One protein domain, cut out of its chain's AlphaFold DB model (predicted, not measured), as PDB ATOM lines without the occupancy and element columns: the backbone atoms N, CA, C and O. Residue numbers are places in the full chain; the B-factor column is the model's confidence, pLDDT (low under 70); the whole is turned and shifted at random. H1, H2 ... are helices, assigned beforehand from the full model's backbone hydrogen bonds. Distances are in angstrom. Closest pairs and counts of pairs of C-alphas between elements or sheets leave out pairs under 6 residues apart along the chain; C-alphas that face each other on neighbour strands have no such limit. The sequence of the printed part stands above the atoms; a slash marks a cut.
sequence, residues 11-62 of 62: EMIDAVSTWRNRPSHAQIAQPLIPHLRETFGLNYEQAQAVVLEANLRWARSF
ATOM      1  N   GLU A  11     233.483 206.742 291.585       92.94
ATOM      2  CA  GLU A  11     233.258 206.845 290.136       92.94
ATOM      3  C   GLU A  11     234.437 207.507 289.411       92.94
ATOM      4  O   GLU A  11     234.822 207.085 288.323       92.94
ATOM      5  N   MET A  12     235.070 208.507 290.032       94.00
ATOM      6  CA  MET A  12     236.268 209.142 289.482       94.00
ATOM      7  C   MET A  12     237.456 208.167 289.443       94.00
ATOM      8  O   MET A  12     238.207 208.130 288.469       94.00
ATOM      9  N   ILE A  13     237.606 207.339 290.482       92.38
ATOM     10  CA  ILE A  13     238.635 206.288 290.539       92.38
ATOM     11  C   ILE A  13     238.362 205.189 289.505       92.38
ATOM     12  O   ILE A  13     239.291 204.692 288.858       92.38
ATOM     13  N   ASP A  14     237.095 204.814 289.325       92.38
ATOM     14  CA  ASP A  14     236.687 203.858 288.296       92.38
ATOM     15  C   ASP A  14     237.002 204.389 286.892       92.38
ATOM     16  O   ASP A  14     237.600 203.676 286.090       92.38
ATOM     17  N   ALA A  15     236.737 205.668 286.619       91.94
ATOM     18  CA  ALA A  15     237.070 206.279 285.336       91.94
ATOM     19  C   ALA A  15     238.577 206.224 285.031       91.94
ATOM     20  O   ALA A  15     238.972 205.900 283.907       91.94
ATOM     21  N   VAL A  16     239.431 206.466 286.034       92.44
ATOM     22  CA  VAL A  16     240.891 206.294 285.908       92.44
ATOM     23  C   VAL A  16     241.262 204.831 285.634       92.44
ATOM     24  O   VAL A  16     242.102 204.556 284.773       92.44
ATOM     25  N   SER A  17     240.607 203.883 286.307       90.75
ATOM     26  CA  SER A  17     240.811 202.440 286.101       90.75
ATOM     27  C   SER A  17     240.399 202.001 284.695       90.75
ATOM     28  O   SER A  17     241.149 201.309 284.002       90.75
ATOM     29  N   THR A  18     239.236 202.452 284.240       90.75
ATOM     30  CA  THR A  18     238.706 202.207 282.900       90.75
ATOM     31  C   THR A  18     239.637 202.784 281.843       90.75
ATOM     32  O   THR A  18     239.974 202.095 280.883       90.75
ATOM     33  N   TRP A  19     240.115 204.017 282.029       91.38
ATOM     34  CA  TRP A  19     241.071 204.643 281.119       91.38
ATOM     35  C   TRP A  19     242.392 203.870 281.035       91.38
ATOM     36  O   TRP A  19     242.884 203.614 279.935       91.38
ATOM     37  N   ARG A  20     242.936 203.432 282.177       87.62
ATOM     38  CA  ARG A  20     244.195 202.674 282.240       87.62
ATOM     39  C   ARG A  20     244.121 201.328 281.514       87.62
ATOM     40  O   ARG A  20     245.123 200.890 280.961       87.62
ATOM     41  N   ASN A  21     242.949 200.693 281.490       89.31
ATOM     42  CA  ASN A  21     242.726 199.435 280.770       89.31
ATOM     43  C   ASN A  21     242.519 199.617 279.253       89.31
ATOM     44  O   ASN A  21     242.456 198.629 278.522       89.31
ATOM     45  N   ARG A  22     242.416 200.855 278.748       89.44
ATOM     46  CA  ARG A  22     242.292 201.108 277.303       89.44
ATOM     47  C   ARG A  22     243.601 200.783 276.571       89.44
ATOM     48  O   ARG A  22     244.676 200.962 277.143       89.44
ATOM     49  N   PRO A  23     243.544 200.383 275.287       90.00
ATOM     50  CA  PRO A  23     244.744 200.188 274.475       90.00
ATOM     51  C   PRO A  23     245.536 201.496 274.326       90.00
ATOM     52  O   PRO A  23     244.948 202.577 274.261       90.00
ATOM     53  N   SER A  24     246.864 201.409 274.205       85.69
ATOM     54  CA  SER A  24     247.764 202.577 274.192       85.69
ATOM     55  C   SER A  24     247.390 203.633 273.146       85.69
ATOM     56  O   SER A  24     247.467 204.824 273.422       85.69
ATOM     57  N   HIS A  25     246.902 203.221 271.971       87.31
ATOM     58  CA  HIS A  25     246.427 204.153 270.942       87.31
ATOM     59  C   HIS A  25     245.246 205.018 271.425       87.31
ATOM     60  O   HIS A  25     245.202 206.217 271.160       87.31
ATOM     61  N   ALA A  26     244.320 204.440 272.197       85.19
ATOM     62  CA  ALA A  26     243.193 205.171 272.772       85.19
ATOM     63  C   ALA A  26     243.613 206.072 273.946       85.19
ATOM     64  O   ALA A  26     243.026 207.135 274.128       85.19
ATOM     65  N   GLN A  27     244.642 205.683 274.708       87.25
ATOM     66  CA  GLN A  27     245.214 206.520 275.773       87.25
ATOM     67  C   GLN A  27     245.909 207.771 275.215       87.25
ATOM     68  O   GLN A  27     245.843 208.836 275.823       87.25
ATOM     69  N   ILE A  28     246.547 207.654 274.045       85.19
ATOM     70  CA  ILE A  28     247.173 208.786 273.348       85.19
ATOM     71  C   ILE A  28     246.103 209.720 272.774       85.19
ATOM     72  O   ILE A  28     246.206 210.936 272.919       85.19
ATOM     73  N   ALA A  29     245.068 209.159 272.139       86.69
ATOM     74  CA  ALA A  29     243.994 209.940 271.528       86.69
ATOM     75  C   ALA A  29     243.121 210.679 272.559       86.69
ATOM     76  O   ALA A  29     242.585 211.742 272.258       86.69
ATOM     77  N   GLN A  30     242.966 210.124 273.762       85.94
ATOM     78  CA  GLN A  30     242.190 210.722 274.848       85.94
ATOM     79  C   GLN A  30     243.039 210.735 276.116       85.94
ATOM     80  O   GLN A  30     243.036 209.745 276.842       85.94
ATOM     81  N   PRO A  31     243.768 211.821 276.411       88.75
ATOM     82  CA  PRO A  31     244.594 211.884 277.606       88.75
ATOM     83  C   PRO A  31     243.730 211.896 278.879       88.75
ATOM     84  O   PRO A  31     242.656 212.496 278.911       88.75
ATOM     85  N   LEU A  32     244.212 211.259 279.950       90.19
ATOM     86  CA  LEU A  32     243.436 211.043 281.179       90.19
ATOM     87  C   LEU A  32     242.950 212.343 281.834       90.19
ATOM     88  O   LEU A  32     241.774 212.480 282.146       90.19
ATOM     89  N   ILE A  33     243.849 213.306 282.040       91.44
ATOM     90  CA  ILE A  33     243.524 214.559 282.731       91.44
ATOM     91  C   ILE A  33     242.446 215.377 282.000       91.44
ATOM     92  O   ILE A  33     241.458 215.721 282.647       91.44
ATOM     93  N   PRO A  34     242.562 215.699 280.695       91.88
ATOM     94  CA  PRO A  34     241.483 216.381 279.983       91.88
ATOM     95  C   PRO A  34     240.184 215.570 279.998       91.88
ATOM     96  O   PRO A  34     239.142 216.144 280.294       91.88
ATOM     97  N   HIS A  35     240.249 214.242 279.838       90.56
ATOM     98  CA  HIS A  35     239.061 213.392 279.927       90.56
ATOM     99  C   HIS A  35     238.344 213.505 281.285       90.56
ATOM    100  O   HIS A  35     237.125 213.664 281.321       90.56
ATOM    101  N   LEU A  36     239.079 213.477 282.404       92.62
ATOM    102  CA  LEU A  36     238.510 213.638 283.749       92.62
ATOM    103  C   LEU A  36     237.903 215.028 283.959       92.62
ATOM    104  O   LEU A  36     236.850 215.157 284.580       92.62
ATOM    105  N   ARG A  37     238.549 216.069 283.427       94.00
ATOM    106  CA  ARG A  37     238.048 217.446 283.510       94.00
ATOM    107  C   ARG A  37     236.736 217.616 282.755       94.00
ATOM    108  O   ARG A  37     235.803 218.189 283.302       94.00
ATOM    109  N   GLU A  38     236.658 217.098 281.533       92.12
ATOM    110  CA  GLU A  38     235.449 217.174 280.706       92.12
ATOM    111  C   GLU A  38     234.313 216.314 281.269       92.12
ATOM    112  O   GLU A  38     233.164 216.745 281.277       92.12
ATOM    113  N   THR A  39     234.632 215.125 281.785       91.88
ATOM    114  CA  THR A  39     233.628 214.175 282.292       91.88
ATOM    115  C   THR A  39     233.037 214.612 283.632       91.88
ATOM    116  O   THR A  39     231.834 214.488 283.840       91.88
ATOM    117  N   PHE A  40     233.869 215.123 284.543       91.44
ATOM    118  CA  PHE A  40     233.475 215.404 285.929       91.44
ATOM    119  C   PHE A  40     233.477 216.901 286.278       91.44
ATOM    120  O   PHE A  40     233.312 217.259 287.442       91.44
ATOM    121  N   GLY A  41     233.690 217.787 285.300       92.31
ATOM    122  CA  GLY A  41     233.744 219.237 285.524       92.31
ATOM    123  C   GLY A  41     234.920 219.687 286.398       92.31
ATOM    124  O   GLY A  41     234.846 220.731 287.043       92.31
ATOM    125  N   LEU A  42     235.995 218.893 286.452       92.75
ATOM    126  CA  LEU A  42     237.130 219.139 287.343       92.75
ATOM    127  C   LEU A  42     238.042 220.238 286.805       92.75
ATOM    128  O   LEU A  42     238.279 220.373 285.598       92.75
ATOM    129  N   ASN A  43     238.660 220.970 287.725       92.38
ATOM    130  CA  ASN A  43     239.850 221.742 287.400       92.38
ATOM    131  C   ASN A  43     241.089 220.822 287.302       92.38
ATOM    132  O   ASN A  43     241.041 219.620 287.577       92.38
ATOM    133  N   TYR A  44     242.217 221.379 286.864       91.38
ATOM    134  CA  TYR A  44     243.441 220.604 286.649       91.38
ATOM    135  C   TYR A  44     244.018 220.005 287.946       91.38
ATOM    136  O   TYR A  44     244.542 218.891 287.929       91.38
ATOM    137  N   GLU A  45     243.910 220.714 289.070       92.00
ATOM    138  CA  GLU A  45     244.397 220.260 290.380       92.00
ATOM    139  C   GLU A  45     243.532 219.117 290.926       92.00
ATOM    140  O   GLU A  45     244.052 218.094 291.365       92.00
ATOM    141  N   GLN A  46     242.210 219.237 290.803       92.31
ATOM    142  CA  GLN A  46     241.244 218.204 291.176       92.31
ATOM    143  C   GLN A  46     241.420 216.937 290.332       92.31
ATOM    144  O   GLN A  46     241.463 215.833 290.872       92.31
ATOM    145  N   ALA A  47     241.589 217.075 289.014       93.38
ATOM    146  CA  ALA A  47     241.839 215.930 288.139       93.38
ATOM    147  C   ALA A  47     243.150 215.209 288.494       93.38
ATOM    148  O   ALA A  47     243.196 213.981 288.493       93.38
ATOM    149  N   GLN A  48     244.205 215.949 288.850       93.31
ATOM    150  CA  GLN A  48     245.437 215.342 289.361       93.31
ATOM    151  C   GLN A  48     245.225 214.631 290.700       93.31
ATOM    152  O   GLN A  48     245.731 213.523 290.870       93.31
ATOM    153  N   ALA A  49     244.462 215.221 291.623       93.12
ATOM    154  CA  ALA A  49     244.152 214.601 292.908       93.12
ATOM    155  C   ALA A  49     243.410 213.262 292.736       93.12
ATOM    156  O   ALA A  49     243.760 212.287 293.395       93.12
ATOM    157  N   VAL A  50     242.473 213.170 291.785       93.31
ATOM    158  CA  VAL A  50     241.811 211.902 291.423       93.31
ATOM    159  C   VAL A  50     242.821 210.850 290.961       93.31
ATOM    160  O   VAL A  50     242.775 209.705 291.412       93.31
ATOM    161  N   VAL A  51     243.738 211.220 290.060       93.00
ATOM    162  CA  VAL A  51     244.754 210.291 289.539       93.00
ATOM    163  C   VAL A  51     245.704 209.834 290.644       93.00
ATOM    164  O   VAL A  51     246.043 208.652 290.713       93.00
ATOM    165  N   LEU A  52     246.114 210.748 291.524       92.88
ATOM    166  CA  LEU A  52     246.963 210.436 292.669       92.88
ATOM    167  C   LEU A  52     246.270 209.450 293.619       92.88
ATOM    168  O   LEU A  52     246.856 208.420 293.948       92.88
ATOM    169  N   GLU A  53     245.019 209.714 293.992       92.81
ATOM    170  CA  GLU A  53     244.231 208.825 294.852       92.81
ATOM    171  C   GLU A  53     244.028 207.440 294.220       92.81
ATOM    172  O   GLU A  53     244.154 206.421 294.905       92.81
ATOM    173  N   ALA A  54     243.778 207.370 292.908       92.50
ATOM    174  CA  ALA A  54     243.675 206.098 292.192       92.50
ATOM    175  C   ALA A  54     244.983 205.300 292.270       92.50
ATOM    176  O   ALA A  54     244.972 204.116 292.621       92.50
ATOM    177  N   ASN A  55     246.116 205.962 292.032       90.44
ATOM    178  CA  ASN A  55     247.437 205.346 292.130       90.44
ATOM    179  C   ASN A  55     247.754 204.863 293.553       90.44
ATOM    180  O   ASN A  55     248.263 203.755 293.718       90.44
ATOM    181  N   LEU A  56     247.424 205.655 294.580       91.38
ATOM    182  CA  LEU A  56     247.629 205.292 295.987       91.38
ATOM    183  C   LEU A  56     246.795 204.072 296.394       91.38
ATOM    184  O   LEU A  56     247.305 203.169 297.060       91.38
ATOM    185  N   ARG A  57     245.529 203.998 295.962       87.88
ATOM    186  CA  ARG A  57     244.666 202.832 296.218       87.88
ATOM    187  C   ARG A  57     245.229 201.559 295.597       87.88
ATOM    188  O   ARG A  57     245.198 200.512 296.238       87.88
ATOM    189  N   TRP A  58     245.778 201.645 294.387       85.25
ATOM    190  CA  TRP A  58     246.426 200.499 293.750       85.25
ATOM    191  C   TRP A  58     247.720 200.096 294.446       85.25
ATOM    192  O   TRP A  58     247.929 198.908 294.667       85.25
ATOM    193  N   ALA A  59     248.554 201.064 294.835       86.94
ATOM    194  CA  ALA A  59     249.786 200.798 295.575       86.94
ATOM    195  C   ALA A  59     249.519 200.120 296.928       86.94
ATOM    196  O   ALA A  59     250.320 199.307 297.367       86.94
ATOM    197  N   ARG A  60     248.384 200.425 297.570       83.38
ATOM    198  CA  ARG A  60     247.949 199.791 298.824       83.38
ATOM    199  C   ARG A  60     247.339 198.396 298.638       83.38
ATOM    200  O   ARG A  60     247.238 197.649 299.604       83.38
ATOM    201  N   SER A  61     246.872 198.071 297.435       75.62
ATOM    202  CA  SER A  61     246.266 196.769 297.131       75.62
ATOM    203  C   SER A  61     247.302 195.676 296.820       75.62
ATOM    204  O   SER A  61     246.900 194.542 296.556       75.62
ATOM    205  N   PHE A  62     248.592 196.017 296.829       51.31
ATOM    206  CA  PHE A  62     249.743 195.126 296.668       51.31
ATOM    207  C   PHE A  62     250.482 194.976 298.000       51.31
ATOM    208  O   PHE A  62     251.021 193.872 298.232       51.31
TER     209      PHE A  62
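Overview. This is residues 11 to 62 of the 62 residues of an uncharacterized protein of Hyphomonas adhaerens (UniProt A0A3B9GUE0). A long helix, H4, crosses a pair of shorter helices, H1 and H3, which lie roughly side by side and run opposite ways. The small helix H2 sits in the turn of chain between H1 and H3, away from H4, while the last residues of H4, 55 to 60, run on past H1. The printed part has 52 residues with four named helices, in the order H1, H2, H3, H4, and no named strand; the class is all helix. The whole is compact, with a radius of gyration of the C-alphas of 10.8 A, and its C-alphas span 30 by 25 by 15 A.

Along the chain. H1 takes residues 11 to 20 and is 14.1 A long from first to last C-alpha, beginning at C-alpha 11 at (233.258, 206.845, 290.136). H2 takes residues 24 to 29 and is 8.7 A long. H3 takes residues 32 to 40 and is 11.9 A long, with C-alpha 32 at (243.436, 211.043, 281.179). H4 takes residues 44 to 60 and is 24.5 A long, ending at C-alpha 60 at (247.949, 199.791, 298.824). It is the longest helix, with 17 residues.

Arrangement. H1 and H3 touch, with the C-alphas of Trp 19 and Leu 32 the closest at 6.8 A. They run opposite ways at a shallow tilt of 33 degrees, only just short of steep. H4 touches H1 with residues 50 to 54 alone, and the closest C-alphas are those of Ile 13 and Ala 54, 5.3 A apart. The lines of H1 and H4 stand about perpendicular, at 77 degrees. H4 touches H3 with residues 44 to 48 alone, and the closest C-alphas are those of Ile 33 and Ala 47, 5.8 A apart. H3 and H4 run opposite ways at a steep tilt of 69.9 degrees, only just short of about perpendicular. Of these three pairs one is at a shallow tilt, and the packing of the helices is mostly crossed, but only just. H1 and H2 are close but not clearly touching, with the C-alphas of Trp 19 and Gln 27 7.0 A apart as the closest. H2 and H3 meet only through their link, and H2 and H4 are apart. In H1, H2, H3 and H4 every O i to N i+4 pair is within hydrogen-bond range.

Size, cuts and confidence. The two C-alphas farthest apart are those of Gly 41 and Phe 62, at 31.0 A. The printed part has no cut, and it ends at residue 62, the chain's last residue. The links from H1 to H2, from H2 to H3 and from H3 to H4 are tight. The mean pLDDT of the printed part is 89.5, and residue 62 is the one printed residue under 70.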